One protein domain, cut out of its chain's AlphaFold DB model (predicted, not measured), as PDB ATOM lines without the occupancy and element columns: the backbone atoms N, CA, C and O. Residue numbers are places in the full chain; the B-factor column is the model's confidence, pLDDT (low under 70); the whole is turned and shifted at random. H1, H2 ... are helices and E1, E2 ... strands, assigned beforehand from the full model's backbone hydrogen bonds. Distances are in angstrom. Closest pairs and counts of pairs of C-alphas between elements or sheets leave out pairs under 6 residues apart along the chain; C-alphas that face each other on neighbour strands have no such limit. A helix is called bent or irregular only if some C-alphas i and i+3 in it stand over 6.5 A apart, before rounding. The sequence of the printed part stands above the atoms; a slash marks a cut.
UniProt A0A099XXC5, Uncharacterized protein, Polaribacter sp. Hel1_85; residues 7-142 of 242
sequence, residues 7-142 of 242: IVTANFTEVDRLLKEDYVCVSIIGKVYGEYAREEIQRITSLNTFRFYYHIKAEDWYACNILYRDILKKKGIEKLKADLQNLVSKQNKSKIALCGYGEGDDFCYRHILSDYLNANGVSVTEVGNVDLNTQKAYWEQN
ATOM      1  N   ILE A   7      23.622  19.210   3.130       98.62
ATOM      2  CA  ILE A   7      22.636  20.191   2.680       98.62
ATOM      3  C   ILE A   7      22.863  21.485   3.455       98.62
ATOM      4  O   ILE A   7      22.943  21.468   4.686       98.62
ATOM      5  N   VAL A   8      22.967  22.599   2.735       98.06
ATOM      6  CA  VAL A   8      23.132  23.937   3.311       98.06
ATOM      7  C   VAL A   8      22.083  24.903   2.779       98.06
ATOM      8  O   VAL A   8      21.572  24.710   1.674       98.06
ATOM      9  N   THR A   9      21.775  25.960   3.522       96.88
ATOM     10  CA  THR A   9      21.115  27.144   2.950       96.88
ATOM     11  C   THR A   9      22.144  28.059   2.289       96.88
ATOM     12  O   THR A   9      23.326  28.027   2.625       96.88
ATOM     13  N   ALA A  10      21.721  28.841   1.295       95.50
ATOM     14  CA  ALA A  10      22.589  29.814   0.637       95.50
ATOM     15  C   ALA A  10      21.803  30.987   0.034       95.50
ATOM     16  O   ALA A  10      20.636  30.847  -0.352       95.50
ATOM     17  N   ASN A  11      22.463  32.138  -0.101       94.44
ATOM     18  CA  ASN A  11      21.998  33.222  -0.965       94.44
ATOM     19  C   ASN A  11      22.330  32.889  -2.435       94.44
ATOM     20  O   ASN A  11      23.290  32.171  -2.720       94.44
ATOM     21  N   PHE A  12      21.543  33.401  -3.381       95.12
ATOM     22  CA  PHE A  12      21.864  33.311  -4.806       95.12
ATOM     23  C   PHE A  12      23.211  33.947  -5.196       95.12
ATOM     24  O   PHE A  12      23.808  33.504  -6.175       95.12
ATOM     25  N   THR A  13      23.724  34.916  -4.436       93.88
ATOM     26  CA  THR A  13      25.061  35.509  -4.634       93.88
ATOM     27  C   THR A  13      26.194  34.487  -4.499       93.88
ATOM     28  O   THR A  13      27.241  34.639  -5.121       93.88
ATOM     29  N   GLU A  14      25.972  33.394  -3.764       94.31
ATOM     30  CA  GLU A  14      26.977  32.362  -3.492       94.31
ATOM     31  C   GLU A  14      27.013  31.242  -4.548       94.31
ATOM     32  O   GLU A  14      27.861  30.347  -4.479       94.31
ATOM     33  N   VAL A  15      26.098  31.254  -5.527       95.44
ATOM     34  CA  VAL A  15      25.911  30.143  -6.479       95.44
ATOM     35  C   VAL A  15      27.194  29.813  -7.241       95.44
ATOM     36  O   VAL A  15      27.555  28.641  -7.320       95.44
ATOM     37  N   ASP A  16      27.921  30.814  -7.741       95.44
ATOM     38  CA  ASP A  16      29.129  30.589  -8.548       95.44
ATOM     39  C   ASP A  16      30.255  29.916  -7.744       95.44
ATOM     40  O   ASP A  16      31.031  29.121  -8.287       95.44
ATOM     41  N   ARG A  17      30.345  30.207  -6.440       96.69
ATOM     42  CA  ARG A  17      31.280  29.543  -5.523       96.69
ATOM     43  C   ARG A  17      30.825  28.111  -5.250       96.69
ATOM     44  O   ARG A  17      31.601  27.175  -5.424       96.69
ATOM     45  N   LEU A  18      29.557  27.929  -4.891       97.19
ATOM     46  CA  LEU A  18      28.988  26.630  -4.524       97.19
ATOM     47  C   LEU A  18      29.026  25.622  -5.681       97.19
ATOM     48  O   LEU A  18      29.332  24.447  -5.469       97.19
ATOM     49  N   LEU A  19      28.806  26.073  -6.919       95.81
ATOM     50  CA  LEU A  19      28.908  25.215  -8.101       95.81
ATOM     51  C   LEU A  19      30.303  24.586  -8.256       95.81
ATOM     52  O   LEU A  19      30.378  23.434  -8.694       95.81
ATOM     53  N   LYS A  20      31.367  25.302  -7.854       96.38
ATOM     54  CA  LYS A  20      32.767  24.831  -7.846       96.38
ATOM     55  C   LYS A  20      33.084  23.906  -6.663       96.38
ATOM     56  O   LYS A  20      34.052  23.160  -6.724       96.38
ATOM     57  N   GLU A  21      32.269  23.931  -5.609       96.44
ATOM     58  CA  GLU A  21      32.466  23.185  -4.354       96.44
ATOM     59  C   GLU A  21      31.614  21.905  -4.252       96.44
ATOM     60  O   GLU A  21      31.299  21.441  -3.151       96.44
ATOM     61  N   ASP A  22      31.256  21.317  -5.397       95.94
ATOM     62  CA  ASP A  22      30.466  20.079  -5.491       95.94
ATOM     63  C   ASP A  22      28.999  20.206  -5.016       95.94
ATOM     64  O   ASP A  22      28.342  19.218  -4.687       95.94
ATOM     65  N   TYR A  23      28.433  21.418  -5.017       98.38
ATOM     66  CA  TYR A  23      27.013  21.610  -4.713       98.38
ATOM     67  C   TYR A  23      26.128  21.591  -5.957       98.38
ATOM     68  O   TYR A  23      26.427  22.204  -6.989       98.38
ATOM     69  N   VAL A  24      24.971  20.947  -5.832       98.31
ATOM     70  CA  VAL A  24      23.792  21.245  -6.643       98.31
ATOM     71  C   VAL A  24      23.077  22.439  -6.019       98.31
ATOM     72  O   VAL A  24      22.529  22.335  -4.922       98.31
ATOM     73  N   CYS A  25      23.066  23.570  -6.718       98.31
ATOM     74  CA  CYS A  25      22.318  24.753  -6.300       98.31
ATOM     75  C   CYS A  25      20.849  24.594  -6.706       98.31
ATOM     76  O   CYS A  25      20.542  24.435  -7.889       98.31
ATOM     77  N   VAL A  26      19.940  24.621  -5.732       98.38
ATOM     78  CA  VAL A  26      18.504  24.403  -5.926       98.38
ATOM     79  C   VAL A  26      17.751  25.662  -5.527       98.38
ATOM     80  O   VAL A  26      17.761  26.056  -4.364       98.38
ATOM     81  N   SER A  27      17.052  26.274  -6.478       97.94
ATOM     82  CA  SER A  27      16.116  27.354  -6.185       97.94
ATOM     83  C   SER A  27      14.916  26.820  -5.412       97.94
ATOM     84  O   SER A  27      14.191  25.932  -5.874       97.94
ATOM     85  N   ILE A  28      14.678  27.417  -4.251       96.88
ATOM     86  CA  ILE A  28      13.558  27.088  -3.363       96.88
ATOM     87  C   ILE A  28      12.322  27.963  -3.625       96.88
ATOM     88  O   ILE A  28      11.253  27.714  -3.072       96.88
ATOM     89  N   ILE A  29      12.458  28.980  -4.483       95.38
ATOM     90  CA  ILE A  29      11.395  29.924  -4.861       95.38
ATOM     91  C   ILE A  29      10.846  29.685  -6.276       95.38
ATOM     92  O   ILE A  29       9.937  30.383  -6.720       95.38
ATOM     93  N   GLY A  30      11.353  28.674  -6.985       95.12
ATOM     94  CA  GLY A  30      10.938  28.333  -8.344       95.12
ATOM     95  C   GLY A  30      11.884  28.908  -9.393       95.12
ATOM     96  O   GLY A  30      13.100  28.741  -9.299       95.12
ATOM     97  N   LYS A  31      11.350  29.538 -10.446       93.56
ATOM     98  CA  LYS A  31      12.198  30.136 -11.489       93.56
ATOM     99  C   LYS A  31      12.887  31.391 -10.942       93.56
ATOM    100  O   LYS A  31      12.222  32.260 -10.391       93.56
ATOM    101  N   VAL A  32      14.203  31.471 -11.121       93.69
ATOM    102  CA  VAL A  32      15.013  32.645 -10.770       93.69
ATOM    103  C   VAL A  32      15.019  33.614 -11.952       93.69
ATOM    104  O   VAL A  32      15.061  33.186 -13.109       93.69
ATOM    105  N   TYR A  33      14.942  34.909 -11.666       90.12
ATOM    106  CA  TYR A  33      14.902  35.978 -12.664       90.12
ATOM    107  C   TYR A  33      15.969  37.034 -12.352       90.12
ATOM    108  O   TYR A  33      16.497  37.077 -11.243       90.12
ATOM    109  N   GLY A  34      16.257  37.899 -13.325       91.06
ATOM    110  CA  GLY A  34      17.188  39.014 -13.153       91.06
ATOM    111  C   GLY A  34      18.651  38.573 -13.086       91.06
ATOM    112  O   GLY A  34      19.035  37.569 -13.682       91.06
ATOM    113  N   GLU A  35      19.462  39.338 -12.358       91.31
ATOM    114  CA  GLU A  35      20.921  39.166 -12.285       91.31
ATOM    115  C   GLU A  35      21.374  37.842 -11.655       91.31
ATOM    116  O   GLU A  35      22.478  37.371 -11.926       91.31
ATOM    117  N   TYR A  36      20.506  37.204 -10.869       91.94
ATOM    118  CA  TYR A  36      20.764  35.916 -10.222       91.94
ATOM    119  C   TYR A  36      20.408  34.708 -11.094       91.94
ATOM    120  O   TYR A  36      20.666  33.568 -10.708       91.94
ATOM    121  N   ALA A  37      19.781  34.917 -12.255       92.69
ATOM    122  CA  ALA A  37      19.394  33.817 -13.126       92.69
ATOM    123  C   ALA A  37      20.637  33.096 -13.675       92.69
ATOM    124  O   ALA A  37      21.537  33.716 -14.245       92.69
ATOM    125  N   ARG A  38      20.674  31.775 -13.501       92.25
ATOM    126  CA  ARG A  38      21.709  30.864 -14.011       92.25
ATOM    127  C   ARG A  38      21.027  29.596 -14.515       92.25
ATOM    128  O   ARG A  38      20.037  29.164 -13.917       92.25
ATOM    129  N   GLU A  39      21.528  29.004 -15.592       93.50
ATOM    130  CA  GLU A  39      20.955  27.770 -16.158       93.50
ATOM    131  C   GLU A  39      21.250  26.548 -15.276       93.50
ATOM    132  O   GLU A  39      20.488  25.581 -15.237       93.50
ATOM    133  N   GLU A  40      22.338  26.624 -14.516       96.38
ATOM    134  CA  GLU A  40      22.838  25.593 -13.619       96.38
ATOM    135  C   GLU A  40      21.994  25.465 -12.345       96.38
ATOM    136  O   GLU A  40      21.999  24.404 -11.708       96.38
ATOM    137  N   ILE A  41      21.236  26.508 -11.978       97.44
ATOM    138  CA  ILE A  41      20.343  26.469 -10.816       97.44
ATOM    139  C   ILE A  41      19.189  25.509 -11.108       97.44
ATOM    140  O   ILE A  41      18.322  25.742 -11.952       97.44
ATOM    141  N   GLN A  42      19.159  24.417 -10.351       97.69
ATOM    142  CA  GLN A  42      18.103  23.425 -10.423       97.69
ATOM    143  C   GLN A  42      16.849  23.913  -9.700       97.69
ATOM    144  O   GLN A  42      16.878  24.828  -8.878       97.69
ATOM    145  N   ARG A  43      15.717  23.273  -9.983       95.75
ATOM    146  CA  ARG A  43      14.441  23.578  -9.336       95.75
ATOM    147  C   ARG A  43      13.681  22.306  -9.023       95.75
ATOM    148  O   ARG A  43      13.694  21.356  -9.804       95.75
ATOM    149  N   ILE A  44      12.932  22.349  -7.933       95.56
ATOM    150  CA  ILE A  44      11.875  21.382  -7.654       95.56
ATOM    151  C   ILE A  44      10.567  22.048  -8.063       95.56
ATOM    152  O   ILE A  44      10.151  23.010  -7.431       95.56
ATOM    153  N   THR A  45       9.914  21.567  -9.124       88.00
ATOM    154  CA  THR A  45       8.769  22.252  -9.767       88.00
ATOM    155  C   THR A  45       7.632  22.607  -8.803       88.00
ATOM    156  O   THR A  45       6.931  23.591  -9.018       88.00
ATOM    157  N   SER A  46       7.446  21.823  -7.738       91.31
ATOM    158  CA  SER A  46       6.434  22.099  -6.713       91.31
ATOM    159  C   SER A  46       6.797  23.246  -5.765       91.31
ATOM    160  O   SER A  46       5.893  23.815  -5.170       91.31
ATOM    161  N   LEU A  47       8.080  23.586  -5.612       95.06
ATOM    162  CA  LEU A  47       8.539  24.702  -4.785       95.06
ATOM    163  C   LEU A  47       8.550  25.977  -5.633       95.06
ATOM    164  O   LEU A  47       9.495  26.241  -6.372       95.06
ATOM    165  N   ASN A  48       7.463  26.743  -5.577       94.31
ATOM    166  CA  ASN A  48       7.300  27.967  -6.357       94.31
ATOM    167  C   ASN A  48       6.509  29.009  -5.565       94.31
ATOM    168  O   ASN A  48       5.431  28.706  -5.058       94.31
ATOM    169  N   THR A  49       7.011  30.241  -5.524       95.50
ATOM    170  CA  THR A  49       6.392  31.360  -4.797       95.50
ATOM    171  C   THR A  49       5.724  32.383  -5.718       95.50
ATOM    172  O   THR A  49       5.268  33.417  -5.246       95.50
ATOM    173  N   PHE A  50       5.594  32.109  -7.025       92.62
ATOM    174  CA  PHE A  50       4.988  33.038  -7.995       92.62
ATOM    175  C   PHE A  50       3.620  33.593  -7.556       92.62
ATOM    176  O   PHE A  50       3.361  34.786  -7.687       92.62
ATOM    177  N   ARG A  51       2.747  32.747  -6.990       92.81
ATOM    178  CA  ARG A  51       1.414  33.171  -6.517       92.81
ATOM    179  C   ARG A  51       1.449  33.981  -5.216       92.81
ATOM    180  O   ARG A  51       0.417  34.489  -4.800       92.81
ATOM    181  N   PHE A  52       2.614  34.128  -4.588       95.19
ATOM    182  CA  PHE A  52       2.770  34.859  -3.329       95.19
ATOM    183  C   PHE A  52       3.064  36.343  -3.573       95.19
ATOM    184  O   PHE A  52       3.226  37.084  -2.612       95.19
ATOM    185  N   TYR A  53       3.118  36.784  -4.837       92.88
ATOM    186  CA  TYR A  53       3.489  38.142  -5.246       92.88
ATOM    187  C   TYR A  53       2.843  39.246  -4.396       92.88
ATOM    188  O   TYR A  53       3.553  40.091  -3.862       92.88
ATOM    189  N   TYR A  54       1.518  39.219  -4.222       93.50
ATOM    190  CA  TYR A  54       0.823  40.255  -3.453       93.50
ATOM    191  C   TYR A  54       1.113  40.187  -1.951       93.50
ATOM    192  O   TYR A  54       1.210  41.228  -1.315       93.50
ATOM    193  N   HIS A  55       1.310  38.989  -1.393       95.44
ATOM    194  CA  HIS A  55       1.726  38.843   0.003       95.44
ATOM    195  C   HIS A  55       3.150  39.356   0.212       95.44
ATOM    196  O   HIS A  55       3.390  40.068   1.175       95.44
ATOM    197  N   ILE A  56       4.068  39.072  -0.719       93.62
ATOM    198  CA  ILE A  56       5.441  39.592  -0.678       93.62
ATOM    199  C   ILE A  56       5.433  41.119  -0.776       93.62
ATOM    200  O   ILE A  56       6.076  41.781   0.026       93.62
ATOM    201  N   LYS A  57       4.674  41.682  -1.725       91.81
ATOM    202  CA  LYS A  57       4.555  43.136  -1.905       91.81
ATOM    203  C   LYS A  57       3.954  43.828  -0.677       91.81
ATOM    204  O   LYS A  57       4.298  44.967  -0.396       91.81
ATOM    205  N   ALA A  58       3.041  43.154   0.014       91.88
ATOM    206  CA  ALA A  58       2.440  43.647   1.241       91.88
ATOM    207  C   ALA A  58       3.280  43.344   2.490       91.88
ATOM    208  O   ALA A  58       2.835  43.705   3.565       91.88
ATOM    209  N   GLU A  59       4.419  42.650   2.390       92.50
ATOM    210  CA  GLU A  59       5.198  42.175   3.547       92.50
ATOM    211  C   GLU A  59       4.386  41.277   4.512       92.50
ATOM    212  O   GLU A  59       4.583  41.237   5.724       92.50
ATOM    213  N   ASP A  60       3.436  40.510   3.969       95.12
ATOM    214  CA  ASP A  60       2.602  39.553   4.705       95.12
ATOM    215  C   ASP A  60       3.340  38.227   4.913       95.12
ATOM    216  O   ASP A  60       2.961  37.176   4.384       95.12
ATOM    217  N   TRP A  61       4.427  38.282   5.686       95.62
ATOM    218  CA  TRP A  61       5.319  37.145   5.922       95.62
ATOM    219  C   TRP A  61       4.627  35.966   6.603       95.62
ATOM    220  O   TRP A  61       4.918  34.812   6.279       95.62
ATOM    221  N   TYR A  62       3.628  36.242   7.441       96.06
ATOM    222  CA  TYR A  62       2.722  35.235   7.987       96.06
ATOM    223  C   TYR A  62       2.032  34.422   6.879       96.06
ATOM    224  O   TYR A  62       2.066  33.187   6.888       96.06
ATOM    225  N   ALA A  63       1.448  35.092   5.878       96.81
ATOM    226  CA  ALA A  63       0.805  34.405   4.764       96.81
ATOM    227  C   ALA A  63       1.813  33.668   3.875       96.81
ATOM    228  O   ALA A  63       1.569  32.520   3.496       96.81
ATOM    229  N   CYS A  64       2.962  34.288   3.592       97.19
ATOM    230  CA  CYS A  64       4.062  33.655   2.863       97.19
ATOM    231  C   CYS A  64       4.520  32.354   3.539       97.19
ATOM    232  O   CYS A  64       4.695  31.340   2.859       97.19
ATOM    233  N   ASN A  65       4.657  32.355   4.868       97.81
ATOM    234  CA  ASN A  65       5.005  31.175   5.652       97.81
ATOM    235  C   ASN A  65       3.933  30.080   5.560       97.81
ATOM    236  O   ASN A  65       4.257  28.939   5.224       97.81
ATOM    237  N   ILE A  66       2.659  30.414   5.792       97.75
ATOM    238  CA  ILE A  66       1.562  29.437   5.713       97.75
ATOM    239  C   ILE A  66       1.482  28.804   4.324       97.75
ATOM    240  O   ILE A  66       1.403  27.578   4.209       97.75
ATOM    241  N   LEU A  67       1.531  29.618   3.270       98.00
ATOM    242  CA  LEU A  67       1.443  29.132   1.898       98.00
ATOM    243  C   LEU A  67       2.638  28.248   1.535       98.00
ATOM    244  O   LEU A  67       2.461  27.198   0.914       98.00
ATOM    245  N   TYR A  68       3.849  28.631   1.940       98.25
ATOM    246  CA  TYR A  68       5.028  27.814   1.670       98.25
ATOM    247  C   TYR A  68       4.971  26.485   2.433       98.25
ATOM    248  O   TYR A  68       5.215  25.430   1.851       98.25
ATOM    249  N   ARG A  69       4.555  26.486   3.705       97.94
ATOM    250  CA  ARG A  69       4.367  25.244   4.476       97.94
ATOM    251  C   ARG A  69       3.253  24.361   3.913       97.94
ATOM    252  O   ARG A  69       3.402  23.141   3.933       97.94
ATOM    253  N   ASP A  70       2.184  24.931   3.360       97.81
ATOM    254  CA  ASP A  70       1.150  24.172   2.644       97.81
ATOM    255  C   ASP A  70       1.716  23.476   1.392       97.81
ATOM    256  O   ASP A  70       1.439  22.293   1.170       97.81
ATOM    257  N   ILE A  71       2.596  24.145   0.632       97.75
ATOM    258  CA  ILE A  71       3.347  23.514  -0.470       97.75
ATOM    259  C   ILE A  71       4.167  22.324   0.045       97.75
ATOM    260  O   ILE A  71       4.095  21.236  -0.535       97.75
ATOM    261  N   LEU A  72       4.929  22.504   1.128       98.06
ATOM    262  CA  LEU A  72       5.779  21.449   1.694       98.06
ATOM    263  C   LEU A  72       4.956  20.265   2.210       98.06
ATOM    264  O   LEU A  72       5.283  19.111   1.922       98.06
ATOM    265  N   LYS A  73       3.838  20.538   2.888       97.12
ATOM    266  CA  LYS A  73       2.904  19.520   3.379       97.12
ATOM    267  C   LYS A  73       2.289  18.720   2.233       97.12
ATOM    268  O   LYS A  73       2.283  17.493   2.284       97.12
ATOM    269  N   LYS A  74       1.807  19.393   1.183       96.81
ATOM    270  CA  LYS A  74       1.255  18.741  -0.021       96.81
ATOM    271  C   LYS A  74       2.309  17.935  -0.772       96.81
ATOM    272  O   LYS A  74       1.992  16.899  -1.351       96.81
ATOM    273  N   LYS A  75       3.557  18.411  -0.783       97.06
ATOM    274  CA  LYS A  75       4.684  17.697  -1.383       97.06
ATOM    275  C   LYS A  75       5.002  16.413  -0.620       97.06
ATOM    276  O   LYS A  75       5.211  15.383  -1.258       97.06
ATOM    277  N   GLY A  76       5.013  16.489   0.709       97.88
ATOM    278  CA  GLY A  76       5.405  15.403   1.600       97.88
ATOM    279  C   GLY A  76       6.922  15.210   1.647       97.88
ATOM    280  O   GLY A  76       7.627  15.386   0.650       97.88
ATOM    281  N   ILE A  77       7.434  14.840   2.824       97.94
ATOM    282  CA  ILE A  77       8.879  14.714   3.055       97.94
ATOM    283  C   ILE A  77       9.536  13.657   2.158       97.94
ATOM    284  O   ILE A  77      10.583  13.922   1.579       97.94
ATOM    285  N   GLU A  78       8.913  12.495   1.969       97.81
ATOM    286  CA  GLU A  78       9.521  11.400   1.199       97.81
ATOM    287  C   GLU A  78       9.706  11.759  -0.279       97.81
ATOM    288  O   GLU A  78      10.757  11.508  -0.867       97.81
ATOM    289  N   LYS A  79       8.729  12.454  -0.874       97.88
ATOM    290  CA  LYS A  79       8.850  12.943  -2.253       97.88
ATOM    291  C   LYS A  79       9.893  14.053  -2.371       97.88
ATOM    292  O   LYS A  79      10.562  14.152  -3.392       97.88
ATOM    293  N   LEU A  80      10.024  14.893  -1.345       97.69
ATOM    294  CA  LEU A  80      11.039  15.939  -1.300       97.69
ATOM    295  C   LEU A  80      12.454  15.345  -1.201       97.69
ATOM    296  O   LEU A  80      13.322  15.743  -1.971       97.69
ATOM    297  N   LYS A  81      12.667  14.342  -0.336       97.25
ATOM    298  CA  LYS A  81      13.926  13.578  -0.251       97.25
ATOM    299  C   LYS A  81      14.277  12.935  -1.593       97.25
ATOM    300  O   LYS A  81      15.401  13.085  -2.060       97.25
ATOM    301  N   ALA A  82      13.308  12.276  -2.231       96.88
ATOM    302  CA  ALA A  82      13.506  11.648  -3.534       96.88
ATOM    303  C   ALA A  82      13.906  12.666  -4.616       96.88
ATOM    304  O   ALA A  82      14.820  12.405  -5.393       96.88
ATOM    305  N   ASP A  83      13.277  13.842  -4.651       97.44
ATOM    306  CA  ASP A  83      13.646  14.895  -5.602       97.44
ATOM    307  C   ASP A  83      15.070  15.414  -5.369       97.44
ATOM    308  O   ASP A  83      15.832  15.543  -6.324       97.44
ATOM    309  N   LEU A  84      15.450  15.674  -4.115       97.44
ATOM    310  CA  LEU A  84      16.805  16.110  -3.759       97.44
ATOM    311  C   LEU A  84      17.852  15.060  -4.167       97.44
ATOM    312  O   LEU A  84      18.854  15.390  -4.800       97.44
ATOM    313  N   GLN A  85      17.569  13.787  -3.886       96.75
ATOM    314  CA  GLN A  85      18.412  12.654  -4.258       96.75
ATOM    315  C   GLN A  85      18.564  12.527  -5.782       96.75
ATOM    316  O   GLN A  85      19.668  12.328  -6.293       96.75
ATOM    317  N   ASN A  86      17.465  12.698  -6.521       96.50
ATOM    318  CA  ASN A  86      17.471  12.673  -7.981       96.50
ATOM    319  C   ASN A  86      18.304  13.817  -8.570       96.50
ATOM    320  O   ASN A  86      19.008  13.607  -9.557       96.50
ATOM    321  N   LEU A  87      18.248  15.015  -7.981       96.62
ATOM    322  CA  LEU A  87      19.043  16.159  -8.431       96.62
ATOM    323  C   LEU A  87      20.546  15.907  -8.262       96.62
ATOM    324  O   LEU A  87      21.305  16.140  -9.199       96.62
ATOM    325  N   VAL A  88      20.952  15.380  -7.109       96.44
ATOM    326  CA  VAL A  88      22.337  14.983  -6.800       96.44
ATOM    327  C   VAL A  88      22.830  13.924  -7.786       96.44
ATOM    328  O   VAL A  88      23.818  14.145  -8.482       96.44
ATOM    329  N   SER A  89      22.065  12.844  -7.969       95.25
ATOM    330  CA  SER A  89      22.437  11.761  -8.893       95.25
ATOM    331  C   SER A  89      22.488  12.204 -10.361       95.25
ATOM    332  O   SER A  89      23.348  11.754 -11.110       95.25
ATOM    333  N   LYS A  90      21.586  13.096 -10.795       95.44
ATOM    334  CA  LYS A  90      21.569  13.606 -12.175       95.44
ATOM    335  C   LYS A  90      22.754  14.526 -12.473       95.44
ATOM    336  O   LYS A  90      23.209  14.571 -13.612       95.44
ATOM    337  N   GLN A  91      23.199  15.289 -11.480       94.69
ATOM    338  CA  GLN A  91      24.291  16.251 -11.620       94.69
ATOM    339  C   GLN A  91      25.664  15.641 -11.299       94.69
ATOM    340  O   GLN A  91      26.666  16.322 -11.492       94.69
ATOM    341  N   ASN A  92      25.711  14.379 -10.843       94.56
ATOM    342  CA  ASN A  92      26.927  13.687 -10.407       94.56
ATOM    343  C   ASN A  92      27.716  14.524  -9.382       94.56
ATOM    344  O   ASN A  92      28.883  14.866  -9.590       94.56
ATOM    345  N   LYS A  93      27.009  14.937  -8.328       95.75
ATOM    346  CA  LYS A  93      27.505  15.759  -7.215       95.75
ATOM    347  C   LYS A  93      27.070  15.132  -5.903       95.75
ATOM    348  O   LYS A  93      26.146  14.332  -5.905       95.75
ATOM    349  N   SER A  94      27.654  15.539  -4.773       96.44
ATOM    350  CA  SER A  94      27.313  14.957  -3.462       96.44
ATOM    351  C   SER A  94      26.671  15.911  -2.449       96.44
ATOM    352  O   SER A  94      26.252  15.472  -1.373       96.44
ATOM    353  N   LYS A  95      26.561  17.209  -2.762       98.31
ATOM    354  CA  LYS A  95      26.035  18.229  -1.840       98.31
ATOM    355  C   LYS A  95      24.899  19.041  -2.451       98.31
ATOM    356  O   LYS A  95      24.789  19.160  -3.670       98.31
ATOM    357  N   ILE A  96      24.067  19.642  -1.603       98.62
ATOM    358  CA  ILE A  96      22.939  20.490  -2.011       98.62
ATOM    359  C   ILE A  96      23.015  21.848  -1.326       98.62
ATOM    360  O   ILE A  96      23.210  21.929  -0.116       98.62
ATOM    361  N   ALA A  97      22.827  22.908  -2.104       98.38
ATOM    362  CA  ALA A  97      22.607  24.252  -1.597       98.38
ATOM    363  C   ALA A  97      21.164  24.680  -1.892       98.38
ATOM    364  O   ALA A  97      20.734  24.705  -3.045       98.38
ATOM    365  N   LEU A  98      20.412  24.999  -0.843       98.25
ATOM    366  CA  LEU A  98      19.048  25.511  -0.901       98.25
ATOM    367  C   LEU A  98      19.104  27.036  -1.048       98.25
ATOM    368  O   LEU A  98      19.272  27.765  -0.068       98.25
ATOM    369  N   CYS A  99      19.006  27.505  -2.288       96.94
ATOM    370  CA  CYS A  99      19.257  28.892  -2.663       96.94
ATOM    371  C   CYS A  99      17.973  29.732  -2.659       96.94
ATOM    372  O   CYS A  99      16.979  29.355  -3.287       96.94
ATOM    373  N   GLY A 100      18.017  30.894  -2.003       94.56
ATOM    374  CA  GLY A 100      16.946  31.898  -1.991       94.56
ATOM    375  C   GLY A 100      17.483  33.334  -1.944       94.56
ATOM    376  O   GLY A 100      18.677  33.542  -1.739       94.56
ATOM    377  N   TYR A 101      16.597  34.320  -2.119       89.62
ATOM    378  CA  TYR A 101      16.927  35.754  -2.018       89.62
ATOM    379  C   TYR A 101      17.165  36.213  -0.568       89.62
ATOM    380  O   TYR A 101      16.829  35.483   0.358       89.62
ATOM    381  N   GLY A 102      17.669  37.434  -0.373       82.62
ATOM    382  CA  GLY A 102      17.751  38.099   0.937       82.62
ATOM    383  C   GLY A 102      19.088  37.898   1.649       82.62
ATOM    384  O   GLY A 102      19.645  36.790   1.644       82.62
ATOM    385  N   GLU A 103      19.590  38.970   2.253       79.69
ATOM    386  CA  GLU A 103      20.865  39.029   2.974       79.69
ATOM    387  C   GLU A 103      20.633  39.201   4.481       79.69
ATOM    388  O   GLU A 103      19.604  39.717   4.906       79.69
ATOM    389  N   GLY A 104      21.584  38.733   5.295       79.75
ATOM    390  CA  GLY A 104      21.482  38.806   6.755       79.75
ATOM    391  C   GLY A 104      20.160  38.238   7.280       79.75
ATOM    392  O   GLY A 104      19.857  37.063   7.063       79.75
ATOM    393  N   ASP A 105      19.380  39.102   7.932       83.31
ATOM    394  CA  ASP A 105      18.134  38.754   8.615       83.31
ATOM    395  C   ASP A 105      16.859  39.007   7.785       83.31
ATOM    396  O   ASP A 105      15.759  38.910   8.327       83.31
ATOM    397  N   ASP A 106      16.961  39.294   6.483       90.75
ATOM    398  CA  ASP A 106      15.791  39.420   5.601       90.75
ATOM    399  C   ASP A 106      14.918  38.157   5.631       90.75
ATOM    400  O   ASP A 106      15.425  37.029   5.653       90.75
ATOM    401  N   PHE A 107      13.589  38.308   5.565       93.75
ATOM    402  CA  PHE A 107      12.688  37.158   5.436       93.75
ATOM    403  C   PHE A 107      13.079  36.293   4.226       93.75
ATOM    404  O   PHE A 107      13.107  36.767   3.087       93.75
ATOM    405  N   CYS A 108      13.317  34.995   4.447       94.56
ATOM    406  CA  CYS A 108      13.637  34.085   3.353       94.56
ATOM    407  C   CYS A 108      13.014  32.693   3.491       94.56
ATOM    408  O   CYS A 108      13.195  31.966   4.469       94.56
ATOM    409  N   TYR A 109      12.379  32.247   2.404       96.75
ATOM    410  CA  TYR A 109      11.782  30.918   2.280       96.75
ATOM    411  C   TYR A 109      12.782  29.761   2.466       96.75
ATOM    412  O   TYR A 109      12.364  28.656   2.817       96.75
ATOM    413  N   ARG A 110      14.094  29.977   2.250       95.62
ATOM    414  CA  ARG A 110      15.111  28.917   2.410       95.62
ATOM    415  C   ARG A 110      15.172  28.429   3.858       95.62
ATOM    416  O   ARG A 110      15.345  27.237   4.086       95.62
ATOM    417  N   HIS A 111      14.925  29.329   4.810       95.81
ATOM    418  CA  HIS A 111      14.899  29.021   6.237       95.81
ATOM    419  C   HIS A 111      13.622  28.269   6.630       95.81
ATOM    420  O   HIS A 111      13.673  27.388   7.481       95.81
ATOM    421  N   ILE A 112      12.497  28.512   5.945       97.38
ATOM    422  CA  ILE A 112      11.271  27.713   6.126       97.38
ATOM    423  C   ILE A 112      11.487  26.277   5.627       97.38
ATOM    424  O   ILE A 112      11.078  25.320   6.283       97.38
ATOM    425  N   LEU A 113      12.131  26.109   4.464       97.88
ATOM    426  CA  LEU A 113      12.453  24.780   3.937       97.88
ATOM    427  C   LEU A 113      13.441  24.035   4.842       97.88
ATOM    428  O   LEU A 113      13.232  22.858   5.124       97.88
ATOM    429  N   SER A 114      14.492  24.719   5.292       97.38
ATOM    430  CA  SER A 114      15.481  24.194   6.236       97.38
ATOM    431  C   SER A 114      14.826  23.733   7.541       97.38
ATOM    432  O   SER A 114      15.011  22.585   7.943       97.38
ATOM    433  N   ASP A 115      13.975  24.567   8.150       97.56
ATOM    434  CA  ASP A 115      13.197  24.227   9.348       97.56
ATOM    435  C   ASP A 115      12.320  22.985   9.129       97.56
ATOM    436  O   ASP A 115      12.357  22.046   9.923       97.56
ATOM    437  N   TYR A 116      11.594  22.922   8.007       98.12
ATOM    438  CA  TYR A 116      10.763  21.766   7.670       98.12
ATOM    439  C   TYR A 116      11.580  20.481   7.476       98.12
ATOM    440  O   TYR A 116      11.179  19.420   7.956       98.12
ATOM    441  N   LEU A 117      12.713  20.549   6.775       98.38
ATOM    442  CA  LEU A 117      13.589  19.399   6.550       98.38
ATOM    443  C   LEU A 117      14.189  18.894   7.869       98.38
ATOM    444  O   LEU A 117      14.073  17.702   8.164       98.38
ATOM    445  N   ASN A 118      14.722  19.799   8.693       97.94
ATOM    446  CA  ASN A 118      15.286  19.473  10.002       97.94
ATOM    447  C   ASN A 118      14.233  18.846  10.929       97.94
ATOM    448  O   ASN A 118      14.483  17.799  11.526       97.94
ATOM    449  N   ALA A 119      13.018  19.407  10.974       97.69
ATOM    450  CA  ALA A 119      11.904  18.852  11.747       97.69
ATOM    451  C   ALA A 119      11.483  17.439  11.296       97.69
ATOM    452  O   ALA A 119      10.849  16.711  12.058       97.69
ATOM    453  N   ASN A 120      11.843  17.032  10.074       98.12
ATOM    454  CA  ASN A 120      11.565  15.709   9.516       98.12
ATOM    455  C   ASN A 120      12.831  14.834   9.369       98.12
ATOM    456  O   ASN A 120      12.859  13.899   8.561       98.12
ATOM    457  N   GLY A 121      13.882  15.127  10.142       97.31
ATOM    458  CA  GLY A 121      15.091  14.302  10.227       97.31
ATOM    459  C   GLY A 121      16.032  14.403   9.025       97.31
ATOM    460  O   GLY A 121      16.877  13.530   8.842       97.31
ATOM    461  N   VAL A 122      15.898  15.438   8.190       97.62
ATOM    462  CA  VAL A 122      16.845  15.750   7.112       97.62
ATOM    463  C   VAL A 122      17.696  16.934   7.550       97.62
ATOM    464  O   VAL A 122      17.219  18.064   7.569       97.62
ATOM    465  N   SER A 123      18.952  16.665   7.909       97.69
ATOM    466  CA  SER A 123      19.864  17.683   8.437       97.69
ATOM    467  C   SER A 123      20.196  18.743   7.385       97.69
ATOM    468  O   SER A 123      20.772  18.430   6.342       97.69
ATOM    469  N   VAL A 124      19.890  20.004   7.691       97.81
ATOM    470  CA  VAL A 124      20.253  21.179   6.888       97.81
ATOM    471  C   VAL A 124      21.021  22.160   7.762       97.81
ATOM    472  O   VAL A 124      20.559  22.526   8.840       97.81
ATOM    473  N   THR A 125      22.194  22.583   7.293       96.50
ATOM    474  CA  THR A 125      23.022  23.583   7.982       96.50
ATOM    475  C   THR A 125      22.700  24.982   7.471       96.50
ATOM    476  O   THR A 125      22.743  25.229   6.265       96.50
ATOM    477  N   GLU A 126      22.414  25.906   8.383       93.62
ATOM    478  CA  GLU A 126      22.316  27.324   8.042       93.62
ATOM    479  C   GLU A 126      23.709  27.905   7.797       93.62
ATOM    480  O   GLU A 126      24.617  27.704   8.604       93.62
ATOM    481  N   VAL A 127      23.889  28.606   6.678       89.56
ATOM    482  CA  VAL A 127      25.165  29.247   6.334       89.56
ATOM    483  C   VAL A 127      24.992  30.758   6.308       89.56
ATOM    484  O   VAL A 127      24.042  31.279   5.726       89.56
ATOM    485  N   GLY A 128      25.957  31.453   6.913       81.19
ATOM    486  CA  GLY A 128      25.941  32.901   7.102       81.19
ATOM    487  C   GLY A 128      25.495  33.304   8.508       81.19
ATOM    488  O   GLY A 128      25.125  32.467   9.329       81.19
ATOM    489  N   ASN A 129      25.550  34.606   8.784       80.19
ATOM    490  CA  ASN A 129      25.038  35.180  10.026       80.19
ATOM    491  C   ASN A 129      23.527  35.382   9.878       80.19
ATOM    492  O   ASN A 129      23.096  36.452   9.460       80.19
ATOM    493  N   VAL A 130      22.751  34.336  10.156       84.88
ATOM    494  CA  VAL A 130      21.284  34.382  10.137       84.88
ATOM    495  C   VAL A 130      20.766  34.118  11.541       84.88
ATOM    496  O   VAL A 130      21.051  33.062  12.114       84.88
ATOM    497  N   ASP A 131      19.957  35.030  12.078       89.69
ATOM    498  CA  ASP A 131      19.196  34.756  13.291       89.69
ATOM    499  C   ASP A 131      17.878  34.036  12.954       89.69
ATOM    500  O   ASP A 131      16.902  34.614  12.465       89.69
ATOM    501  N   LEU A 132      17.827  32.735  13.249       89.38
ATOM    502  CA  LEU A 132      16.618  31.933  13.066       89.38
ATOM    503  C   LEU A 132      15.446  32.398  13.939       89.38
ATOM    504  O   LEU A 132      14.297  32.120  13.591       89.38
ATOM    505  N   ASN A 133      15.692  33.092  15.053       92.94
ATOM    506  CA  ASN A 133      14.612  33.660  15.856       92.94
ATOM    507  C   ASN A 133      13.955  34.834  15.130       92.94
ATOM    508  O   ASN A 133      12.730  34.923  15.126       92.94
ATOM    509  N   THR A 134      14.739  35.665  14.439       93.75
ATOM    510  CA  THR A 134      14.210  36.732  13.579       93.75
ATOM    511  C   THR A 134      13.366  36.154  12.446       93.75
ATOM    512  O   THR A 134      12.245  36.607  12.214       93.75
ATOM    513  N   GLN A 135      13.827  35.075  11.803       93.88
ATOM    514  CA  GLN A 135      13.021  34.377  10.794       93.88
ATOM    515  C   GLN A 135      11.698  33.861  11.375       93.88
ATOM    516  O   GLN A 135      10.639  34.091  10.794       93.88
ATOM    517  N   LYS A 136      11.736  33.211  12.545       94.62
ATOM    518  CA  LYS A 136      10.531  32.720  13.231       94.62
ATOM    519  C   LYS A 136       9.572  33.845  13.618       94.62
ATOM    520  O   LYS A 136       8.367  33.671  13.463       94.62
ATOM    521  N   ALA A 137      10.082  35.005  14.029       95.31
ATOM    522  CA  ALA A 137       9.251  36.166  14.325       95.31
ATOM    523  C   ALA A 137       8.445  36.613  13.093       95.31
ATOM    524  O   ALA A 137       7.233  36.808  13.197       95.31
ATOM    525  N   TYR A 138       9.061  36.668  11.905       95.06
ATOM    526  CA  TYR A 138       8.327  36.960  10.664       95.06
ATOM    527  C   TYR A 138       7.232  35.934  10.355       95.06
ATOM    528  O   TYR A 138       6.185  36.281   9.809       95.06
ATOM    529  N   TRP A 139       7.452  34.661  10.689       95.62
ATOM    530  CA  TRP A 139       6.492  33.586  10.421       95.62
ATOM    531  C   TRP A 139       5.220  33.698  11.266       95.62
ATOM    532  O   TRP A 139       4.174  33.188  10.853       95.62
ATOM    533  N   GLU A 140       5.316  34.350  12.424       94.31
ATOM    534  CA  GLU A 140       4.235  34.534  13.397       94.31
ATOM    535  C   GLU A 140       3.609  35.937  13.330       94.31
ATOM    536  O   GLU A 140       2.458  36.127  13.734       94.31
ATOM    537  N   GLN A 141       4.325  36.922  12.780       91.44
ATOM    538  CA  GLN A 141       3.880  38.310  12.716       91.44
ATOM    539  C   GLN A 141       2.733  38.507  11.717       91.44
ATOM    540  O   GLN A 141       2.921  38.649  10.509       91.44
ATOM    541  N   ASN A 142       1.510  38.613  12.236       90.44
ATOM    542  CA  ASN A 142       0.359  39.030  11.443       90.44
ATOM    543  C   ASN A 142       0.251  40.562  11.429       90.44
ATOM    544  O   ASN A 142      -0.340  41.160  12.328       90.44
TER     545      ASN A 142
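AT A GLANCE: This is residues 7 to 142 of the 242 residues of an uncharacterized protein of Polaribacter sp. Hel1_85 (UniProt A0A099XXC5). A small sheet of three parallel strands forms the middle of three layers, with H1 over one face and H4 and H5 over the other. Beyond the sheet, H3 packs on H5, and H2 and H6 pack on the first part of H3, residues 61 to 67. The printed part has 136 residues, with six named helices and three named strands in the order E1 H1 E2 H2 H3 H4 E3 H5 H6; the sheet's order is E1 E3 E2, and the class is mostly helix. The whole is compact, with a radius of gyration of the C-alphas of 14.0 A and spans of 43 by 32 by 27 A.

HOW THE PARTS SIT: In the sheet, E3, residues 95 to 100, is the inner strand between the edge strands E1, residues 7 to 11, and E2, residues 23 to 27. N 8 and O 96 are within hydrogen-bond range at 2.9 A, as are N 26 and O 97 at 2.8 A. H1, residues 12 to 20, is on one face at a height over the sheet of 8.3 A, over E3 and along the strands; the C-alphas of Phe 12 and Cys 99, its closest to E3, are 5.6 A apart. E1, H1 and E2 form a split strand-helix-strand unit, with E3 between its two strands and a right-handed crossover. On the opposite face, H5, residues 109 to 119, is over E1 and E3 at a height of 10.1 A. On the same face as H5, H4, residues 77 to 91, is over E2 and only just over E3, with 3 C-alphas falling on E3. H3, residues 61 to 75, is the hub: it touches H5 at a steep tilt of 51 degrees, closest at the C-alphas of Asn 65 and Ile 112, 7.2 A apart. With residues 61 to 67 alone H3 touches H2, residues 50 to 57, as a helical hairpin, closest at the C-alphas of His 55 and Cys 64, 6.4 A apart. With residues 61 to 66 alone it touches H6, residues 132 to 140, about perpendicular at 86 degrees, closest at the C-alphas of Tyr 62 and Trp 139, 4.8 A apart. E2, H2, H3, H4 and E3 form a strand-helix-strand unit, two parallel neighbour strands with helices between. Every O i to N i+4 pair is within hydrogen-bond range in H3, H4, H5 and H6, but 2 of 4 in H2 and 2 of 5 in H1, where 4 of 6 O i to N i+3 pairs are.

IN THESE COORDINATES: E1 begins at C-alpha 7, (22.636, 20.191, 2.680), and H6 ends at C-alpha 140, (4.235, 34.534, 13.397). From first to last C-alpha H4 is 21.3 A long, H3 20.8 A, E3 16.4 A and H5 15.3 A. H1 and H2 are irregular: C-alphas 13 and 16 are 7.5 A apart, and C-alphas 51 and 54 are 7.7 A apart.

THE WHOLE: The C-alphas of Asn 92 and Asn 142, the two farthest apart, are 42.7 A from each other. The printed part has no cut. The links from E2 to H2, residues 28 to 49, and from H5 to H6, residues 120 to 131, are long; residues 42 to 43 pair in parallel with residues 26 to 27 of E2. The mean pLDDT of the printed part is 94.8, and no printed residue is under 70.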